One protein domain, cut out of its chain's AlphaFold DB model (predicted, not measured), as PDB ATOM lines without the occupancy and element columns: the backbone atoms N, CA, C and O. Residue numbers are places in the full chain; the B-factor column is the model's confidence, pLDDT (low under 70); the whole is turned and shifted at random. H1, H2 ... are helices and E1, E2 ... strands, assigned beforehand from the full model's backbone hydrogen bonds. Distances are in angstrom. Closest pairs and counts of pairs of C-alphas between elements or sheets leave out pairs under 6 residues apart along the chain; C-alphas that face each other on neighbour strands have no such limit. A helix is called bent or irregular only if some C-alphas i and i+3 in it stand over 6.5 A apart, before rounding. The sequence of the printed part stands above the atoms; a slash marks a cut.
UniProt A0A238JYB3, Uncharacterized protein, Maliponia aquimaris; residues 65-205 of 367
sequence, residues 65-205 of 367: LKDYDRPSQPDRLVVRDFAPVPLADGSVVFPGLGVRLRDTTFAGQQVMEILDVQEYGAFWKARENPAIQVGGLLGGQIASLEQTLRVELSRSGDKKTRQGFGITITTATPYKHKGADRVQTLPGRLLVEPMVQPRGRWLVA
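Overview. This is residues 65 to 205 of the 367 residues of an uncharacterized protein of Maliponia aquimaris (UniProt A0A238JYB3). A strongly twisted sheet of seven strands has one long helix, H3, over one of its faces, running along E5. The long E5 and E6 hairpin makes much of the longest axis, with its turn at one end and the far part of H3 at the other; short E4 bridges this hairpin to the E1, E2, E3 meander, each strand there the antiparallel neighbour of the one before. The printed part has 141 residues, with three named helices and seven named strands in the order H1, E1, E2, E3, H2, E4, H3, E5, E6, E7. The sheet is branched at E3, its neighbour pairs are antiparallel, and the class is mixed, helices and strands. The whole is compact, with a radius of gyration of the C-alphas of 15.0 A, and elongated, with spans of 51 by 29 by 25 A.

Along the chain. Residues 65 to 78 hold no named element. H1 is residues 79 to 82, with C-alpha 79 at (169.324, 184.938, 168.240), and E1 is residues 92 to 94. E2, residues 99 to 106, is 19.5 A long and bends by 61 degrees at residue 103. E3, residues 109 to 118, is 26.3 A long. H2 is residues 122 to 125 and E4 residues 137 to 139. H3, residues 142 to 160, is 24.4 A long and irregular, with C-alphas 155 and 158 9.7 A apart; it has a kink of 44 degrees near residue 154. E5, residues 165 to 177, is 36.2 A long, and E6, residues 180 to 192, is 36.3 A long. E7, residues 202 to 204, ends at C-alpha 204 (144.832, 186.383, 167.983).

Arrangement. E1 and E2 form a hairpin, with N 92 and O 101 2.8 A apart, within hydrogen-bond range. E2 and E3 form another, with N 104 and O 111 at 2.8 A. On the other side of E3 from E2 are E4, with N 112 and O 138 at 2.9 A, and E7, with N 203 and O 117 at 2.9 A. E4 pairs with E5 through N 139 and O 170, 2.8 A. The E5 and E6 hairpin has N 171 and O 186 at 2.8 A. H3 is on the sheet at a height of 7.3 A, over E5 and along the strands, at 20 degrees to E5 on the local plane; their closest C-alphas, of Glu 152 and Ile 167, are 7.0 A apart. H2 stands at the sheet's level, height 2.9 A, its closest C-alpha pair with E6 being Ala 122 and Val 192, 5.2 A. H1 is not on the sheet; it is close to H3 but not clearly touching, with the C-alphas of Val 79 and Leu 153 6.7 A apart. In H3, 11 of 15 O i to N i+4 pairs are within hydrogen-bond range; H1 and H2 are too short for such a pair.

Size, cuts and confidence. The C-alphas farthest apart, of Asp 158 and Gly 179, are 51.1 A apart. The printed part has no cut. The link from H2 to E4, of 11 residues, is long. The mean pLDDT of the printed part is 74.1; 49 residues are under 70, among them residues 65 to 80, 124 to 132, 156 to 163 and 194 to 205.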
ATOM      1  N   LEU A  65     154.747 194.798 166.455       48.31
ATOM      2  CA  LEU A  65     154.854 193.469 165.840       48.31
ATOM      3  C   LEU A  65     155.191 193.508 164.342       48.31
ATOM      4  O   LEU A  65     155.909 192.626 163.877       48.31
ATOM      5  N   LYS A  66     154.750 194.534 163.601       51.66
ATOM      6  CA  LYS A  66     154.935 194.639 162.134       51.66
ATOM      7  C   LYS A  66     156.389 194.497 161.658       51.66
ATOM      8  O   LYS A  66     156.636 193.981 160.569       51.66
ATOM      9  N   ASP A  67     157.352 194.923 162.478       50.41
ATOM     10  CA  ASP A  67     158.787 194.845 162.169       50.41
ATOM     11  C   ASP A  67     159.371 193.434 162.400       50.41
ATOM     12  O   ASP A  67     160.489 193.148 161.968       50.41
ATOM     13  N   TYR A  68     158.615 192.539 163.044       55.12
ATOM     14  CA  TYR A  68     159.002 191.165 163.371       55.12
ATOM     15  C   TYR A  68     158.344 190.088 162.489       55.12
ATOM     16  O   TYR A  68     158.786 188.937 162.497       55.12
ATOM     17  N   ASP A  69     157.336 190.440 161.682       52.75
ATOM     18  CA  ASP A  69     156.668 189.513 160.747       52.75
ATOM     19  C   ASP A  69     157.594 189.002 159.627       52.75
ATOM     20  O   ASP A  69     157.287 188.043 158.909       52.75
ATOM     21  N   ARG A  70     158.767 189.629 159.478       54.03
ATOM     22  CA  ARG A  70     159.828 189.213 158.562       54.03
ATOM     23  C   ARG A  70     161.017 188.692 159.372       54.03
ATOM     24  O   ARG A  70     161.505 189.415 160.236       54.03
ATOM     25  N   PRO A  71     161.519 187.471 159.103       54.69
ATOM     26  CA  PRO A  71     162.741 186.997 159.744       54.69
ATOM     27  C   PRO A  71     163.907 187.924 159.382       54.69
ATOM     28  O   PRO A  71     164.026 188.334 158.223       54.69
ATOM     29  N   SER A  72     164.793 188.216 160.343       59.75
ATOM     30  CA  SER A  72     165.944 189.103 160.101       59.75
ATOM     31  C   SER A  72     166.822 188.597 158.951       59.75
ATOM     32  O   SER A  72     167.425 189.400 158.238       59.75
ATOM     33  N   GLN A  73     166.902 187.270 158.782       58.19
ATOM     34  CA  GLN A  73     167.453 186.583 157.610       58.19
ATOM     35  C   GLN A  73     166.645 185.297 157.341       58.19
ATOM     36  O   GLN A  73     166.339 184.583 158.294       58.19
ATOM     37  N   PRO A  74     166.276 184.981 156.085       60.44
ATOM     38  CA  PRO A  74     165.411 183.835 155.780       60.44
ATOM     39  C   PRO A  74     166.136 182.479 155.877       60.44
ATOM     40  O   PRO A  74     165.535 181.464 156.223       60.44
ATOM     41  N   ASP A  75     167.441 182.451 155.603       63.25
ATOM     42  CA  ASP A  75     168.268 181.242 155.497       63.25
ATOM     43  C   ASP A  75     168.919 180.800 156.822       63.25
ATOM     44  O   ASP A  75     169.525 179.727 156.889       63.25
ATOM     45  N   ARG A  76     168.799 181.599 157.893       66.88
ATOM     46  CA  ARG A  76     169.364 181.271 159.209       66.88
ATOM     47  C   ARG A  76     168.539 181.803 160.375       66.88
ATOM     48  O   ARG A  76     167.961 182.881 160.318       66.88
ATOM     49  N   LEU A  77     168.592 181.083 161.488       69.50
ATOM     50  CA  LEU A  77     168.020 181.519 162.758       69.50
ATOM     51  C   LEU A  77     168.933 182.552 163.433       69.50
ATOM     52  O   LEU A  77     170.105 182.278 163.699       69.50
ATOM     53  N   VAL A  78     168.393 183.737 163.726       68.88
ATOM     54  CA  VAL A  78     169.112 184.842 164.378       68.88
ATOM     55  C   VAL A  78     168.668 184.947 165.836       68.88
ATOM     56  O   VAL A  78     167.487 185.107 166.112       68.88
ATOM     57  N   VAL A  79     169.612 184.909 166.786       69.81
ATOM     58  CA  VAL A  79     169.324 184.938 168.240       69.81
ATOM     59  C   VAL A  79     168.460 186.141 168.648       69.81
ATOM     60  O   VAL A  79     167.587 186.001 169.498       69.81
ATOM     61  N   ARG A  80     168.665 187.304 168.010       69.94
ATOM     62  CA  ARG A  80     167.875 188.527 168.239       69.94
ATOM     63  C   ARG A  80     166.378 188.323 167.992       69.94
ATOM     64  O   ARG A  80     165.584 188.911 168.715       69.94
ATOM     65  N   ASP A  81     166.000 187.485 167.028       70.69
ATOM     66  CA  ASP A  81     164.594 187.247 166.694       70.69
ATOM     67  C   ASP A  81     163.874 186.533 167.855       70.69
ATOM     68  O   ASP A  81     162.673 186.693 168.028       70.69
ATOM     69  N   PHE A  82     164.599 185.797 168.706       76.38
ATOM     70  CA  PHE A  82     164.061 185.089 169.877       76.38
ATOM     71  C   PHE A  82     164.071 185.915 171.172       76.38
ATOM     72  O   PHE A  82     163.699 185.391 172.222       76.38
ATOM     73  N   ALA A  83     164.503 187.179 171.126       79.06
ATOM     74  CA  ALA A  83     164.451 188.051 172.293       79.06
ATOM     75  C   ALA A  83     162.983 188.359 172.660       79.06
ATOM     76  O   ALA A  83     162.217 188.742 171.771       79.06
ATOM     77  N   PRO A  84     162.578 188.216 173.937       84.06
ATOM     78  CA  PRO A  84     161.228 188.559 174.363       84.06
ATOM     79  C   PRO A  84     160.969 190.062 174.214       84.06
ATOM     80  O   PRO A  84     161.793 190.890 174.606       84.06
ATOM     81  N   VAL A  85     159.799 190.410 173.680       81.25
ATOM     82  CA  VAL A  85     159.328 191.793 173.538       81.25
ATOM     83  C   VAL A  85     158.152 192.001 174.498       81.25
ATOM     84  O   VAL A  85     157.068 191.477 174.236       81.25
ATOM     85  N   PRO A  86     158.337 192.720 175.621       80.50
ATOM     86  CA  PRO A  86     157.253 193.006 176.553       80.50
ATOM     87  C   PRO A  86     156.291 194.057 175.985       80.50
ATOM     88  O   PRO A  86     156.706 195.049 175.373       80.50
ATOM     89  N   LEU A  87     154.999 193.849 176.219       74.19
ATOM     90  CA  LEU A  87     153.907 194.716 175.787       74.19
ATOM     91  C   LEU A  87     153.247 195.430 176.978       74.19
ATOM     92  O   LEU A  87     153.452 195.091 178.141       74.19
ATOM     93  N   ALA A  88     152.468 196.473 176.679       68.69
ATOM     94  CA  ALA A  88     151.866 197.346 177.691       68.69
ATOM     95  C   ALA A  88     150.732 196.679 178.498       68.69
ATOM     96  O   ALA A  88     150.387 197.158 179.574       68.69
ATOM     97  N   ASP A  89     150.172 195.579 177.993       68.19
ATOM     98  CA  ASP A  89     149.151 194.753 178.649       68.19
ATOM     99  C   ASP A  89     149.746 193.672 179.578       68.19
ATOM    100  O   ASP A  89     149.011 192.845 180.118       68.19
ATOM    101  N   GLY A  90     151.073 193.658 179.761       75.75
ATOM    102  CA  GLY A  90     151.788 192.651 180.550       75.75
ATOM    103  C   GLY A  90     152.037 191.330 179.816       75.75
ATOM    104  O   GLY A  90     152.628 190.423 180.400       75.75
ATOM    105  N   SER A  91     151.624 191.206 178.550       82.56
ATOM    106  CA  SER A  91     151.996 190.069 177.704       82.56
ATOM    107  C   SER A  91     153.407 190.229 177.120       82.56
ATOM    108  O   SER A  91     153.987 191.320 177.098       82.56
ATOM    109  N   VAL A  92     153.983 189.123 176.654       84.81
ATOM    110  CA  VAL A  92     155.321 189.066 176.056       84.81
ATOM    111  C   VAL A  92     155.259 188.300 174.745       84.81
ATOM    112  O   VAL A  92     154.765 187.174 174.683       84.81
ATOM    113  N   VAL A  93     155.799 188.896 173.689       84.88
ATOM    114  CA  VAL A  93     155.950 188.249 172.382       84.88
ATOM    115  C   VAL A  93     157.315 187.574 172.310       84.88
ATOM    116  O   VAL A  93     158.322 188.176 172.678       84.88
ATOM    117  N   PHE A  94     157.363 186.358 171.768       85.25
ATOM    118  CA  PHE A  94     158.590 185.699 171.320       85.25
ATOM    119  C   PHE A  94     158.579 185.605 169.786       85.25
ATOM    120  O   PHE A  94     158.061 184.627 169.235       85.25
ATOM    121  N   PRO A  95     159.140 186.593 169.064       76.75
ATOM    122  CA  PRO A  95     158.936 186.700 167.620       76.75
ATOM    123  C   PRO A  95     159.498 185.516 166.833       76.75
ATOM    124  O   PRO A  95     158.831 184.961 165.965       76.75
ATOM    125  N   GLY A  96     160.690 185.044 167.200       77.06
ATOM    126  CA  GLY A  96     161.358 183.902 166.580       77.06
ATOM    127  C   GLY A  96     160.537 182.614 166.674       77.06
ATOM    128  O   GLY A  96     160.542 181.815 165.735       77.06
ATOM    129  N   LEU A  97     159.769 182.462 167.758       82.12
ATOM    130  CA  LEU A  97     158.833 181.361 167.986       82.12
ATOM    131  C   LEU A  97     157.468 181.565 167.308       82.12
ATOM    132  O   LEU A  97     156.812 180.572 166.984       82.12
ATOM    133  N   GLY A  98     157.068 182.816 167.062       81.31
ATOM    134  CA  GLY A  98     155.758 183.171 166.515       81.31
ATOM    135  C   GLY A  98     154.633 182.997 167.535       81.31
ATOM    136  O   GLY A  98     153.631 182.355 167.229       81.31
ATOM    137  N   VAL A  99     154.824 183.484 168.767       84.88
ATOM    138  CA  VAL A  99     153.844 183.343 169.858       84.88
ATOM    139  C   VAL A  99     153.808 184.579 170.766       84.88
ATOM    140  O   VAL A  99     154.857 185.167 171.048       84.88
ATOM    141  N   ARG A 100     152.615 184.952 171.249       85.06
ATOM    142  CA  ARG A 100     152.412 185.904 172.355       85.06
ATOM    143  C   ARG A 100     151.920 185.151 173.587       85.06
ATOM    144  O   ARG A 100     150.975 184.374 173.496       85.06
ATOM    145  N   LEU A 101     152.573 185.377 174.724       88.31
ATOM    146  CA  LEU A 101     152.343 184.675 175.986       88.31
ATOM    147  C   LEU A 101     152.008 185.646 177.121       88.31
ATOM    148  O   LEU A 101     152.432 186.803 177.102       88.31
ATOM    149  N   ARG A 102     151.316 185.155 178.149       89.75
ATOM    150  CA  ARG A 102     151.090 185.865 179.417       89.75
ATOM    151  C   ARG A 102     151.279 184.907 180.592       89.75
ATOM    152  O   ARG A 102     150.701 183.826 180.588       89.75
ATOM    153  N   ASP A 103     152.065 185.299 181.594       90.19
ATOM    154  CA  ASP A 103     152.135 184.560 182.861       90.19
ATOM    155  C   ASP A 103     150.782 184.673 183.588       90.19
ATOM    156  O   ASP A 103     150.238 185.767 183.749       90.19
ATOM    157  N   THR A 104     150.224 183.542 184.019       87.31
ATOM    158  CA  THR A 104     148.928 183.459 184.702       87.31
ATOM    159  C   THR A 104     148.920 182.347 185.761       87.31
ATOM    160  O   THR A 104     149.886 181.602 185.942       87.31
ATOM    161  N   THR A 105     147.828 182.242 186.518       84.81
ATOM    162  CA  THR A 105     147.636 181.197 187.535       84.81
ATOM    163  C   THR A 105     146.360 180.420 187.250       84.81
ATOM    164  O   THR A 105     145.267 180.961 187.392       84.81
ATOM    165  N   PHE A 106     146.483 179.137 186.908       81.00
ATOM    166  CA  PHE A 106     145.342 178.249 186.671       81.00
ATOM    167  C   PHE A 106     145.331 177.114 187.701       81.00
ATOM    168  O   PHE A 106     146.356 176.477 187.939       81.00
ATOM    169  N   ALA A 107     144.184 176.872 188.346       80.75
ATOM    170  CA  ALA A 107     144.017 175.875 189.417       80.75
ATOM    171  C   ALA A 107     145.104 175.931 190.527       80.75
ATOM    172  O   ALA A 107     145.503 174.908 191.084       80.75
ATOM    173  N   GLY A 108     145.602 177.135 190.840       79.94
ATOM    174  CA  GLY A 108     146.662 177.366 191.833       79.94
ATOM    175  C   GLY A 108     148.094 177.105 191.345       79.94
ATOM    176  O   GLY A 108     149.029 177.248 192.132       79.94
ATOM    177  N   GLN A 109     148.293 176.754 190.072       81.44
ATOM    178  CA  GLN A 109     149.604 176.537 189.462       81.44
ATOM    179  C   GLN A 109     149.989 177.706 188.541       81.44
ATOM    180  O   GLN A 109     149.168 178.198 187.770       81.44
ATOM    181  N   GLN A 110     151.256 178.131 188.610       87.12
ATOM    182  CA  GLN A 110     151.846 179.097 187.677       87.12
ATOM    183  C   GLN A 110     152.015 178.452 186.293       87.12
ATOM    184  O   GLN A 110     152.655 177.399 186.171       87.12
ATOM    185  N   VAL A 111     151.424 179.075 185.277       89.50
ATOM    186  CA  VAL A 111     151.434 178.630 183.876       89.50
ATOM    187  C   VAL A 111     151.521 179.844 182.950       89.50
ATOM    188  O   VAL A 111     151.134 180.945 183.333       89.50
ATOM    189  N   MET A 112     151.981 179.646 181.718       91.19
ATOM    190  CA  MET A 112     151.867 180.651 180.659       91.19
ATOM    191  C   MET A 112     150.650 180.337 179.794       91.19
ATOM    192  O   MET A 112     150.462 179.199 179.374       91.19
ATOM    193  N   GLU A 113     149.853 181.348 179.492       85.69
ATOM    194  CA  GLU A 113     148.742 181.288 178.546       85.69
ATOM    195  C   GLU A 113     149.219 181.702 177.151       85.69
ATOM    196  O   GLU A 113     149.927 182.704 177.007       85.69
ATOM    197  N   ILE A 114     148.834 180.941 176.127       84.62
ATOM    198  CA  ILE A 114     149.082 181.267 174.721       84.62
ATOM    199  C   ILE A 114     147.982 182.218 174.246       84.62
ATOM    200  O   ILE A 114     146.863 181.788 173.979       84.62
ATOM    201  N   LEU A 115     148.312 183.505 174.125       79.25
ATOM    202  CA  LEU A 115     147.375 184.523 173.649       79.25
ATOM    203  C   LEU A 115     147.272 184.514 172.124       79.25
ATOM    204  O   LEU A 115     146.180 184.401 171.597       79.25
ATOM    205  N   ASP A 116     148.397 184.572 171.410       76.25
ATOM    206  CA  ASP A 116     148.386 184.597 169.942       76.25
ATOM    207  C   ASP A 116     149.414 183.611 169.383       76.25
ATOM    208  O   ASP A 116     150.494 183.439 169.959       76.25
ATOM    209  N   VAL A 117     149.122 183.023 168.220       77.00
ATOM    210  CA  VAL A 117     150.067 182.192 167.457       77.00
ATOM    211  C   VAL A 117     150.162 182.705 166.026       77.00
ATOM    212  O   VAL A 117     149.160 182.952 165.363       77.00
ATOM    213  N   GLN A 118     151.382 182.845 165.530       72.06
ATOM    214  CA  GLN A 118     151.664 183.320 164.185       72.06
ATOM    215  C   GLN A 118     151.669 182.166 163.171       72.06
ATOM    216  O   GLN A 118     152.342 181.152 163.385       72.06
ATOM    217  N   GLU A 119     150.939 182.313 162.059       65.75
ATOM    218  CA  GLU A 119     150.891 181.314 160.982       65.75
ATOM    219  C   GLU A 119     152.300 180.956 160.481       65.75
ATOM    220  O   GLU A 119     153.168 181.807 160.301       65.75
ATOM    221  N   TYR A 120     152.548 179.664 160.266       66.19
ATOM    222  CA  TYR A 120     153.854 179.123 159.846       66.19
ATOM    223  C   TYR A 120     155.024 179.342 160.835       66.19
ATOM    224  O   TYR A 120     156.143 178.902 160.552       66.19
ATOM    225  N   GLY A 121     154.781 179.942 162.008       73.62
ATOM    226  CA  GLY A 121     155.740 180.027 163.112       73.62
ATOM    227  C   GLY A 121     156.097 178.663 163.724       73.62
ATOM    228  O   GLY A 121     155.461 177.640 163.455       73.62
ATOM    229  N   ALA A 122     157.111 178.633 164.593       74.50
ATOM    230  CA  ALA A 122     157.562 177.393 165.237       74.50
ATOM    231  C   ALA A 122     156.489 176.783 166.159       74.50
ATOM    232  O   ALA A 122     156.354 175.562 166.224       74.50
ATOM    233  N   PHE A 123     155.689 177.625 166.827       76.88
ATOM    234  CA  PHE A 123     154.514 177.176 167.585       76.88
ATOM    235  C   PHE A 123     153.412 176.611 166.680       76.88
ATOM    236  O   PHE A 123     152.855 175.560 166.982       76.88
ATOM    237  N   TRP A 124     153.141 177.252 165.539       69.88
ATOM    238  CA  TRP A 124     152.141 176.784 164.574       69.88
ATOM    239  C   TRP A 124     152.469 175.397 164.010       69.88
ATOM    240  O   TRP A 124     151.586 174.546 163.916       69.88
ATOM    241  N   LYS A 125     153.744 175.133 163.692       67.62
ATOM    242  CA  LYS A 125     154.205 173.818 163.210       67.62
ATOM    243  C   LYS A 125     154.022 172.683 164.228       67.62
ATOM    244  O   LYS A 125     153.988 171.528 163.825       67.62
ATOM    245  N   ALA A 126     153.891 172.984 165.520       64.44
ATOM    246  CA  ALA A 126     153.741 171.991 166.587       64.44
ATOM    247  C   ALA A 126     152.272 171.633 166.920       64.44
ATOM    248  O   ALA A 126     152.018 170.936 167.905       64.44
ATOM    249  N   ARG A 127     151.307 172.082 166.099       57.56
ATOM    250  CA  ARG A 127     149.849 171.928 166.303       57.56
ATOM    251  C   ARG A 127     149.298 170.496 166.358       57.56
ATOM    252  O   ARG A 127     148.122 170.327 166.656       57.56
ATOM    253  N   GLU A 128     150.111 169.466 166.129       55.56
ATOM    254  CA  GLU A 128     149.718 168.069 166.388       55.56
ATOM    255  C   GLU A 128     149.473 167.789 167.888       55.56
ATOM    256  O   GLU A 128     148.851 166.788 168.240       55.56
ATOM    257  N   ASN A 129     149.923 168.678 168.785       60.50
ATOM    258  CA  ASN A 129     149.608 168.635 170.212       60.50
ATOM    259  C   ASN A 129     148.456 169.612 170.554       60.50
ATOM    260  O   ASN A 129     148.665 170.824 170.455       60.50
ATOM    261  N   PRO A 130     147.292 169.135 171.051       61.06
ATOM    262  CA  PRO A 130     146.150 169.985 171.423       61.06
ATOM    263  C   PRO A 130     146.440 171.051 172.489       61.06
ATOM    264  O   PRO A 130     145.693 172.015 172.610       61.06
ATOM    265  N   ALA A 131     147.511 170.906 173.274       60.72
ATOM    266  CA  ALA A 131     147.921 171.915 174.250       60.72
ATOM    267  C   ALA A 131     148.736 173.077 173.633       60.72
ATOM    268  O   ALA A 131     149.063 174.031 174.335       60.72
ATOM    269  N   ILE A 132     149.073 173.012 172.337       67.56
ATOM    270  CA  ILE A 132     149.827 174.039 171.598       67.56
ATOM    271  C   ILE A 132     148.883 174.746 170.613       67.56
ATOM    272  O   ILE A 132     148.976 174.621 169.391       67.56
ATOM    273  N   GLN A 133     147.946 175.500 171.177       70.19
ATOM    274  CA  GLN A 133     146.971 176.312 170.453       70.19
ATOM    275  C   GLN A 133     146.716 177.630 171.190       70.19
ATOM    276  O   GLN A 133     147.155 177.804 172.322       70.19
ATOM    277  N   VAL A 134     146.010 178.556 170.544       73.00
ATOM    278  CA  VAL A 134     145.495 179.780 171.176       73.00
ATOM    279  C   VAL A 134     144.553 179.398 172.330       73.00
ATOM    280  O   VAL A 134     143.800 178.434 172.208       73.00
ATOM    281  N   GLY A 135     144.675 180.065 173.481       74.19
ATOM    282  CA  GLY A 135     144.044 179.660 174.748       74.19
ATOM    283  C   GLY A 135     144.693 178.439 175.430       74.19
ATOM    284  O   GLY A 135     144.311 178.066 176.537       74.19
ATOM    285  N   GLY A 136     145.687 177.805 174.798       81.06
ATOM    286  CA  GLY A 136     146.452 176.700 175.374       81.06
ATOM    287  C   GLY A 136     147.352 177.150 176.526       81.06
ATOM    288  O   GLY A 136     147.799 178.298 176.582       81.06
ATOM    289  N   LEU A 137     147.642 176.230 177.449       85.88
ATOM    290  CA  LEU A 137     148.489 176.492 178.612       85.88
ATOM    291  C   LEU A 137     149.845 175.788 178.475       85.88
ATOM    292  O   LEU A 137     149.946 174.627 178.069       85.88
ATOM    293  N   LEU A 138     150.906 176.474 178.888       87.88
ATOM    294  CA  LEU A 138     152.262 175.946 179.009       87.88
ATOM    295  C   LEU A 138     152.685 175.937 180.481       87.88
ATOM    296  O   LEU A 138     152.388 176.857 181.239       87.88
ATOM    297  N   GLY A 139     153.406 174.904 180.902       86.56
ATOM    298  CA  GLY A 139     153.918 174.805 182.265       86.56
ATOM    299  C   GLY A 139     155.108 175.738 182.505       86.56
ATOM    300  O   GLY A 139     156.048 175.759 181.711       86.56
ATOM    301  N   GLY A 140     155.105 176.444 183.638       86.94
ATOM    302  CA  GLY A 140     156.196 177.327 184.056       86.94
ATOM    303  C   GLY A 140     155.883 178.808 183.839       86.94
ATOM    304  O   GLY A 140     154.726 179.209 183.885       86.94
ATOM    305  N   GLN A 141     156.934 179.608 183.643       90.00
ATOM    306  CA  GLN A 141     156.877 181.068 183.506       90.00
ATOM    307  C   GLN A 141     157.713 181.542 182.313       90.00
ATOM    308  O   GLN A 141     158.680 180.867 181.931       90.00
ATOM    309  N   ILE A 142     157.412 182.733 181.792       89.00
ATOM    310  CA  ILE A 142     158.085 183.366 180.641       89.00
ATOM    311  C   ILE A 142     159.618 183.363 180.791       89.00
ATOM    312  O   ILE A 142     160.335 182.989 179.859       89.00
ATOM    313  N   ALA A 143     160.133 183.670 181.985       86.69
ATOM    314  CA  ALA A 143     161.572 183.659 182.275       86.69
ATOM    315  C   ALA A 143     162.230 182.267 182.119       86.69
ATOM    316  O   ALA A 143     163.395 182.161 181.733       86.69
ATOM    317  N   SER A 144     161.487 181.183 182.377       84.94
ATOM    318  CA  SER A 144     161.986 179.811 182.186       84.94
ATOM    319  C   SER A 144     162.084 179.447 180.704       84.94
ATOM    320  O   SER A 144     163.048 178.799 180.284       84.94
ATOM    321  N   LEU A 145     161.118 179.899 179.896       86.00
ATOM    322  CA  LEU A 145     161.144 179.731 178.444       86.00
ATOM    323  C   LEU A 145     162.297 180.530 177.819       86.00
ATOM    324  O   LEU A 145     163.060 179.972 177.031       86.00
ATOM    325  N   GLU A 146     162.482 181.791 178.223       85.94
ATOM    326  CA  GLU A 146     163.599 182.638 177.778       85.94
ATOM    327  C   GLU A 146     164.960 181.995 178.081       85.94
ATOM    328  O   GLU A 146     165.831 181.918 177.210       85.94
ATOM    329  N   GLN A 147     165.149 181.479 179.299       83.69
ATOM    330  CA  GLN A 147     166.406 180.834 179.670       83.69
ATOM    331  C   GLN A 147     166.641 179.533 178.886       83.69
ATOM    332  O   GLN A 147     167.771 179.269 178.467       83.69
ATOM    333  N   THR A 148     165.590 178.752 178.626       83.62
ATOM    334  CA  THR A 148     165.667 177.534 177.800       83.62
ATOM    335  C   THR A 148     166.052 177.872 176.354       83.62
ATOM    336  O   THR A 148     166.980 177.273 175.807       83.62
ATOM    337  N   LEU A 149     165.414 178.889 175.763       81.25
ATOM    338  CA  LEU A 149     165.751 179.434 174.443       81.25
ATOM    339  C   LEU A 149     167.216 179.866 174.360       81.25
ATOM    340  O   LEU A 149     167.931 179.456 173.446       81.25
ATOM    341  N   ARG A 150     167.678 180.669 175.327       78.00
ATOM    342  CA  ARG A 150     169.060 181.169 175.394       78.00
ATOM    343  C   ARG A 150     170.067 180.018 175.433       78.00
ATOM    344  O   ARG A 150     171.060 180.053 174.703       78.00
ATOM    345  N   VAL A 151     169.807 178.993 176.246       79.62
ATOM    346  CA  VAL A 151     170.665 177.806 176.354       79.62
ATOM    347  C   VAL A 151     170.707 177.029 175.035       79.62
ATOM    348  O   VAL A 151     171.802 176.780 174.529       79.62
ATOM    349  N   GLU A 152     169.567 176.704 174.423       77.94
ATOM    350  CA  GLU A 152     169.546 175.908 173.183       77.94
ATOM    351  C   GLU A 152     170.092 176.666 171.960       77.94
ATOM    352  O   GLU A 152     170.825 176.090 171.148       77.94
ATOM    353  N   LEU A 153     169.859 177.979 171.868       74.38
ATOM    354  CA  LEU A 153     170.499 178.832 170.861       74.38
ATOM    355  C   LEU A 153     172.026 178.867 171.041       74.38
ATOM    356  O   LEU A 153     172.758 178.694 170.064       74.38
ATOM    357  N   SER A 154     172.521 179.012 172.277       71.75
ATOM    358  CA  SER A 154     173.968 179.024 172.562       71.75
ATOM    359  C   SER A 154     174.661 177.691 172.238       71.75
ATOM    360  O   SER A 154     175.794 177.678 171.762       71.75
ATOM    361  N   ARG A 155     173.961 176.564 172.435       71.69
ATOM    362  CA  ARG A 155     174.442 175.201 172.134       71.69
ATOM    363  C   ARG A 155     174.409 174.848 170.650       71.69
ATOM    364  O   ARG A 155     175.046 173.875 170.239       71.69
ATOM    365  N   SER A 156     173.632 175.577 169.852       63.66
ATOM    366  CA  SER A 156     173.384 175.215 168.458       63.66
ATOM    367  C   SER A 156     174.579 175.517 167.547       63.66
ATOM    368  O   SER A 156     174.944 174.679 166.718       63.66
ATOM    369  N   GLY A 157     175.226 176.673 167.730       61.94
ATOM    370  CA  GLY A 157     176.326 177.139 166.877       61.94
ATOM    371  C   GLY A 157     175.918 177.394 165.415       61.94
ATOM    372  O   GLY A 157     174.848 176.985 164.958       61.94
ATOM    373  N   ASP A 158     176.800 178.041 164.647       57.28
ATOM    374  CA  ASP A 158     176.502 178.518 163.280       57.28
ATOM    375  C   ASP A 158     176.112 177.426 162.268       57.28
ATOM    376  O   ASP A 158     175.514 177.719 161.231       57.28
ATOM    377  N   LYS A 159     176.442 176.153 162.535       55.47
ATOM    378  CA  LYS A 159     176.046 175.037 161.661       55.47
ATOM    379  C   LYS A 159     174.605 174.573 161.884       55.47
ATOM    380  O   LYS A 159     173.958 174.216 160.903       55.47
ATOM    381  N   LYS A 160     174.085 174.581 163.120       54.94
ATOM    382  CA  LYS A 160     172.707 174.116 163.395       54.94
ATOM    383  C   LYS A 160     171.667 175.220 163.215       54.94
ATOM    384  O   LYS A 160     170.551 174.926 162.805       54.94
ATOM    385  N   THR A 161     172.027 176.493 163.384       60.69
ATOM    386  CA  THR A 161     171.122 177.624 163.080       60.69
ATOM    387  C   THR A 161     170.709 177.712 161.600       60.69
ATOM    388  O   THR A 161     169.746 178.409 161.292       60.69
ATOM    389  N   ARG A 162     171.382 176.975 160.698       57.84
ATOM    390  CA  ARG A 162     171.005 176.770 159.283       57.84
ATOM    391  C   ARG A 162     170.167 175.512 159.005       57.84
ATOM    392  O   ARG A 162     169.696 175.341 157.890       57.84
ATOM    393  N   GLN A 163     170.035 174.604 159.972       67.19
ATOM    394  CA  GLN A 163     169.281 173.345 159.836       67.19
ATOM    395  C   GLN A 163     168.052 173.291 160.751       67.19
ATOM    396  O   GLN A 163     167.188 172.442 160.567       67.19
ATOM    397  N   GLY A 164     167.972 174.202 161.719       72.31
ATOM    398  CA  GLY A 164     166.961 174.198 162.764       72.31
ATOM    399  C   GLY A 164     167.415 173.466 164.026       72.31
ATOM    400  O   GLY A 164     168.442 172.781 164.058       72.31
ATOM    401  N   PHE A 165     166.650 173.642 165.098       76.38
ATOM    402  CA  PHE A 165     166.863 172.975 166.378       76.38
ATOM    403  C   PHE A 165     165.530 172.676 167.071       76.38
ATOM    404  O   PHE A 165     164.499 173.276 166.772       76.38
ATOM    405  N   GLY A 166     165.541 171.707 167.987       79.25
ATOM    406  CA  GLY A 166     164.370 171.359 168.788       79.25
ATOM    407  C   GLY A 166     164.476 171.931 170.194       79.25
ATOM    408  O   GLY A 166     165.515 171.760 170.826       79.25
ATOM    409  N   ILE A 167     163.406 172.545 170.695       80.56
ATOM    410  CA  ILE A 167     163.301 173.018 172.081       80.56
ATOM    411  C   ILE A 167     162.328 172.111 172.824       80.56
ATOM    412  O   ILE A 167     161.197 171.921 172.376       80.56
ATOM    413  N   THR A 168     162.739 171.579 173.972       82.94
ATOM    414  CA  THR A 168     161.803 170.948 174.909       82.94
ATOM    415  C   THR A 168     161.020 172.035 175.634       82.94
ATOM    416  O   THR A 168     161.613 172.916 176.254       82.94
ATOM    417  N   ILE A 169     159.695 171.956 175.574       83.00
ATOM    418  CA  ILE A 169     158.776 172.796 176.349       83.00
ATOM    419  C   ILE A 169     157.943 171.918 177.280       83.00
ATOM    420  O   ILE A 169     157.861 170.706 177.096       83.00
ATOM    421  N   THR A 170     157.278 172.528 178.252       85.69
ATOM    422  CA  THR A 170     156.264 171.848 179.061       85.69
ATOM    423  C   THR A 170     154.899 172.370 178.641       85.69
ATOM    424  O   THR A 170     154.644 173.565 178.757       85.69
ATOM    425  N   THR A 171     154.014 171.502 178.165       83.50
ATOM    426  CA  THR A 171     152.603 171.834 177.934       83.50
ATOM    427  C   THR A 171     151.785 171.533 179.186       83.50
ATOM    428  O   THR A 171     152.147 170.646 179.961       83.50
ATOM    429  N   ALA A 172     150.691 172.254 179.402       82.19
ATOM    430  CA  ALA A 172     149.813 172.104 180.555       82.19
ATOM    431  C   ALA A 172     148.371 171.840 180.092       82.19
ATOM    432  O   ALA A 172     147.779 172.652 179.388       82.19
ATOM    433  N   THR A 173     147.799 170.711 180.503       83.62
ATOM    434  CA  THR A 173     146.429 170.314 180.145       83.62
ATOM    435  C   THR A 173     145.542 170.351 181.391       83.62
ATOM    436  O   THR A 173     145.837 169.635 182.355       83.62
ATOM    437  N   PRO A 174     144.467 171.159 181.427       82.25
ATOM    438  CA  PRO A 174     143.527 171.156 182.542       82.25
ATOM    439  C   PRO A 174     142.666 169.881 182.537       82.25
ATOM    440  O   PRO A 174     142.256 169.396 181.484       82.25
ATOM    441  N   TYR A 175     142.383 169.326 183.716       81.25
ATOM    442  CA  TYR A 175     141.542 168.136 183.884       81.25
ATOM    443  C   TYR A 175     140.853 168.117 185.254       81.25
ATOM    444  O   TYR A 175     141.351 168.692 186.221       81.25
ATOM    445  N   LYS A 176     139.721 167.412 185.376       83.31
ATOM    446  CA  LYS A 176     139.039 167.212 186.666       83.31
ATOM    447  C   LYS A 176     139.513 165.940 187.358       83.31
ATOM    448  O   LYS A 176     139.477 164.855 186.780       83.31
ATOM    449  N   HIS A 177     139.886 166.051 188.632       82.50
ATOM    450  CA  HIS A 177     140.215 164.911 189.488       82.50
ATOM    451  C   HIS A 177     139.507 165.028 190.839       82.50
ATOM    452  O   HIS A 177     139.744 165.971 191.592       82.50
ATOM    453  N   LYS A 178     138.659 164.042 191.166       86.81
ATOM    454  CA  LYS A 178     137.892 163.987 192.430       86.81
ATOM    455  C   LYS A 178     137.103 165.279 192.717       86.81
ATOM    456  O   LYS A 178     137.083 165.761 193.843       86.81
ATOM    457  N   GLY A 179     136.485 165.853 191.682       82.38
ATOM    458  CA  GLY A 179     135.678 167.076 191.781       82.38
ATOM    459  C   GLY A 179     136.464 168.391 191.840       82.38
ATOM    460  O   GLY A 179     135.839 169.443 191.787       82.38
ATOM    461  N   ALA A 180     137.799 168.354 191.898       76.25
ATOM    462  CA  ALA A 180     138.651 169.538 191.823       76.25
ATOM    463  C   ALA A 180     139.315 169.654 190.444       76.25
ATOM    464  O   ALA A 180     139.762 168.649 189.880       76.25
ATOM    465  N   ASP A 181     139.424 170.878 189.934       80.44
ATOM    466  CA  ASP A 181     140.213 171.172 188.740       80.44
ATOM    467  C   ASP A 181     141.713 171.034 189.046       80.44
ATOM    468  O   ASP A 181     142.195 171.380 190.130       80.44
ATOM    469  N   ARG A 182     142.451 170.456 188.100       81.44
ATOM    470  CA  ARG A 182     143.881 170.140 188.179       81.44
ATOM    471  C   ARG A 182     144.545 170.428 186.838       81.44
ATOM    472  O   ARG A 182     143.878 170.545 185.816       81.44
ATOM    473  N   VAL A 183     145.872 170.500 186.846       83.19
ATOM    474  CA  VAL A 183     146.699 170.672 185.648       83.19
ATOM    475  C   VAL A 183     147.650 169.491 185.532       83.19
ATOM    476  O   VAL A 183     148.333 169.140 186.494       83.19
ATOM    477  N   GLN A 184     147.687 168.863 184.360       84.12
ATOM    478  CA  GLN A 184     148.673 167.851 184.010       84.12
ATOM    479  C   GLN A 184     149.749 168.504 183.145       84.12
ATOM    480  O   GLN A 184     149.471 168.961 182.038       84.12
ATOM    481  N   THR A 185     150.986 168.544 183.633       85.69
ATOM    482  CA  THR A 185     152.132 169.008 182.844       85.69
ATOM    483  C   THR A 185     152.756 167.850 182.075       85.69
ATOM    484  O   THR A 185     153.119 166.841 182.682       85.69
ATOM    485  N   LEU A 186     152.923 168.008 180.763       81.06
ATOM    486  CA  LEU A 186     153.511 167.014 179.865       81.06
ATOM    487  C   LEU A 186     154.700 167.622 179.100       81.06
ATOM    488  O   LEU A 186     154.663 168.806 178.764       81.06
ATOM    489  N   PRO A 187     155.760 166.849 178.805       80.88
ATOM    490  CA  PRO A 187     156.842 167.318 177.950       80.88
ATOM    491  C   PRO A 187     156.365 167.399 176.492       80.88
ATOM    492  O   PRO A 187     155.908 166.412 175.919       80.88
ATOM    493  N   GLY A 188     156.511 168.573 175.887       75.94
ATOM    494  CA  GLY A 188     156.333 168.821 174.460       75.94
ATOM    495  C   GLY A 188     157.660 169.177 173.790       75.94
ATOM    496  O   GLY A 188     158.663 169.463 174.449       75.94
ATOM    497  N   ARG A 189     157.679 169.190 172.455       79.69
ATOM    498  CA  ARG A 189     158.850 169.598 171.674       79.69
ATOM    499  C   ARG A 189     158.433 170.527 170.543       79.69
ATOM    500  O   ARG A 189     157.602 170.160 169.723       79.69
ATOM    501  N   LEU A 190     159.049 171.701 170.492       79.44
ATOM    502  CA  LEU A 190     158.943 172.631 169.372       79.44
ATOM    503  C   LEU A 190     160.094 172.384 168.404       79.44
ATOM    504  O   LEU A 190     161.232 172.198 168.841       79.44
ATOM    505  N   LEU A 191     159.818 172.429 167.105       78.25
ATOM    506  CA  LEU A 191     160.841 172.436 166.063       78.25
ATOM    507  C   LEU A 191     160.959 173.857 165.508       78.25
ATOM    508  O   LEU A 191     160.001 174.418 164.978       78.25
ATOM    509  N   VAL A 192     162.139 174.447 165.672       78.62
ATOM    510  CA  VAL A 192     162.471 175.789 165.195       78.62
ATOM    511  C   VAL A 192     163.346 175.639 163.961       78.62
ATOM    512  O   VAL A 192     164.481 175.182 164.057       78.62
ATOM    513  N   GLU A 193     162.829 176.030 162.803       75.12
ATOM    514  CA  GLU A 193     163.489 175.865 161.503       75.12
ATOM    515  C   GLU A 193     163.720 177.229 160.832       75.12
ATOM    516  O   GLU A 193     162.915 178.141 161.042       75.12
ATOM    517  N   PRO A 194     164.781 177.394 160.013       68.62
ATOM    518  CA  PRO A 194     164.951 178.573 159.167       68.62
ATOM    519  C   PRO A 194     163.725 178.823 158.284       68.62
ATOM    520  O   PRO A 194     163.056 177.891 157.829       68.62
ATOM    521  N   MET A 195     163.420 180.095 158.041       63.84
ATOM    522  CA  MET A 195     162.155 180.502 157.440       63.84
ATOM    523  C   MET A 195     162.304 180.888 155.974       63.84
ATOM    524  O   MET A 195     162.544 182.039 155.621       63.84
ATOM    525  N   VAL A 196     162.064 179.894 155.118       57.47
ATOM    526  CA  VAL A 196     162.039 180.026 153.652       57.47
ATOM    527  C   VAL A 196     160.833 180.852 153.155       57.47
ATOM    528  O   VAL A 196     160.806 181.276 152.004       57.47
ATOM    529  N   GLN A 197     159.829 181.097 154.006       54.69
ATOM    530  CA  GLN A 197     158.601 181.839 153.689       54.69
ATOM    531  C   GLN A 197     158.291 182.898 154.771       54.69
ATOM    532  O   GLN A 197     158.811 182.783 155.883       54.69
ATOM    533  N   PRO A 198     157.459 183.923 154.485       58.75
ATOM    534  CA  PRO A 198     156.996 184.891 155.486       58.75
ATOM    535  C   PRO A 198     156.210 184.235 156.631       58.75
ATOM    536  O   PRO A 198     155.566 183.207 156.433       58.75
ATOM    537  N   ARG A 199     156.188 184.868 157.812       57.50
ATOM    538  CA  ARG A 199     155.490 184.375 159.017       57.50
ATOM    539  C   ARG A 199     153.953 184.561 158.988       57.50
ATOM    540  O   ARG A 199     153.343 184.706 160.034       57.50
ATOM    541  N   GLY A 200     153.315 184.595 157.815       58.53
ATOM    542  CA  GLY A 200     151.851 184.716 157.691       58.53
ATOM    543  C   GLY A 200     151.218 185.837 158.540       58.53
ATOM    544  O   GLY A 200     151.832 186.886 158.745       58.53
ATOM    545  N   ARG A 201     149.982 185.626 159.016       63.97
ATOM    546  CA  ARG A 201     149.296 186.531 159.965       63.97
ATOM    547  C   ARG A 201     149.383 186.019 161.406       63.97
ATOM    548  O   ARG A 201     149.502 184.817 161.643       63.97
ATOM    549  N   TRP A 202     149.252 186.925 162.371       61.88
ATOM    550  CA  TRP A 202     148.976 186.558 163.761       61.88
ATOM    551  C   TRP A 202     147.519 186.123 163.909       61.88
ATOM    552  O   TRP A 202     146.607 186.851 163.520       61.88
ATOM    553  N   LEU A 203     147.315 184.937 164.476       57.28
ATOM    554  CA  LEU A 203     146.017 184.447 164.917       57.28
ATOM    555  C   LEU A 203     145.895 184.801 166.394       57.28
ATOM    556  O   LEU A 203     146.618 184.262 167.235       57.28
ATOM    557  N   VAL A 204     145.044 185.781 166.665       54.62
ATOM    558  CA  VAL A 204     144.832 186.383 167.983       54.62
ATOM    559  C   VAL A 204     143.830 185.528 168.759       54.62
ATOM    560  O   VAL A 204     142.912 184.983 168.147       54.62
ATOM    561  N   ALA A 205     143.964 185.432 170.084       42.47
ATOM    562  CA  ALA A 205     142.857 184.989 170.929       42.47
ATOM    563  C   ALA A 205     141.642 185.869 170.661       42.47
ATOM    564  O   ALA A 205     141.671 187.078 170.916       42.47
TER     565      ALA A 205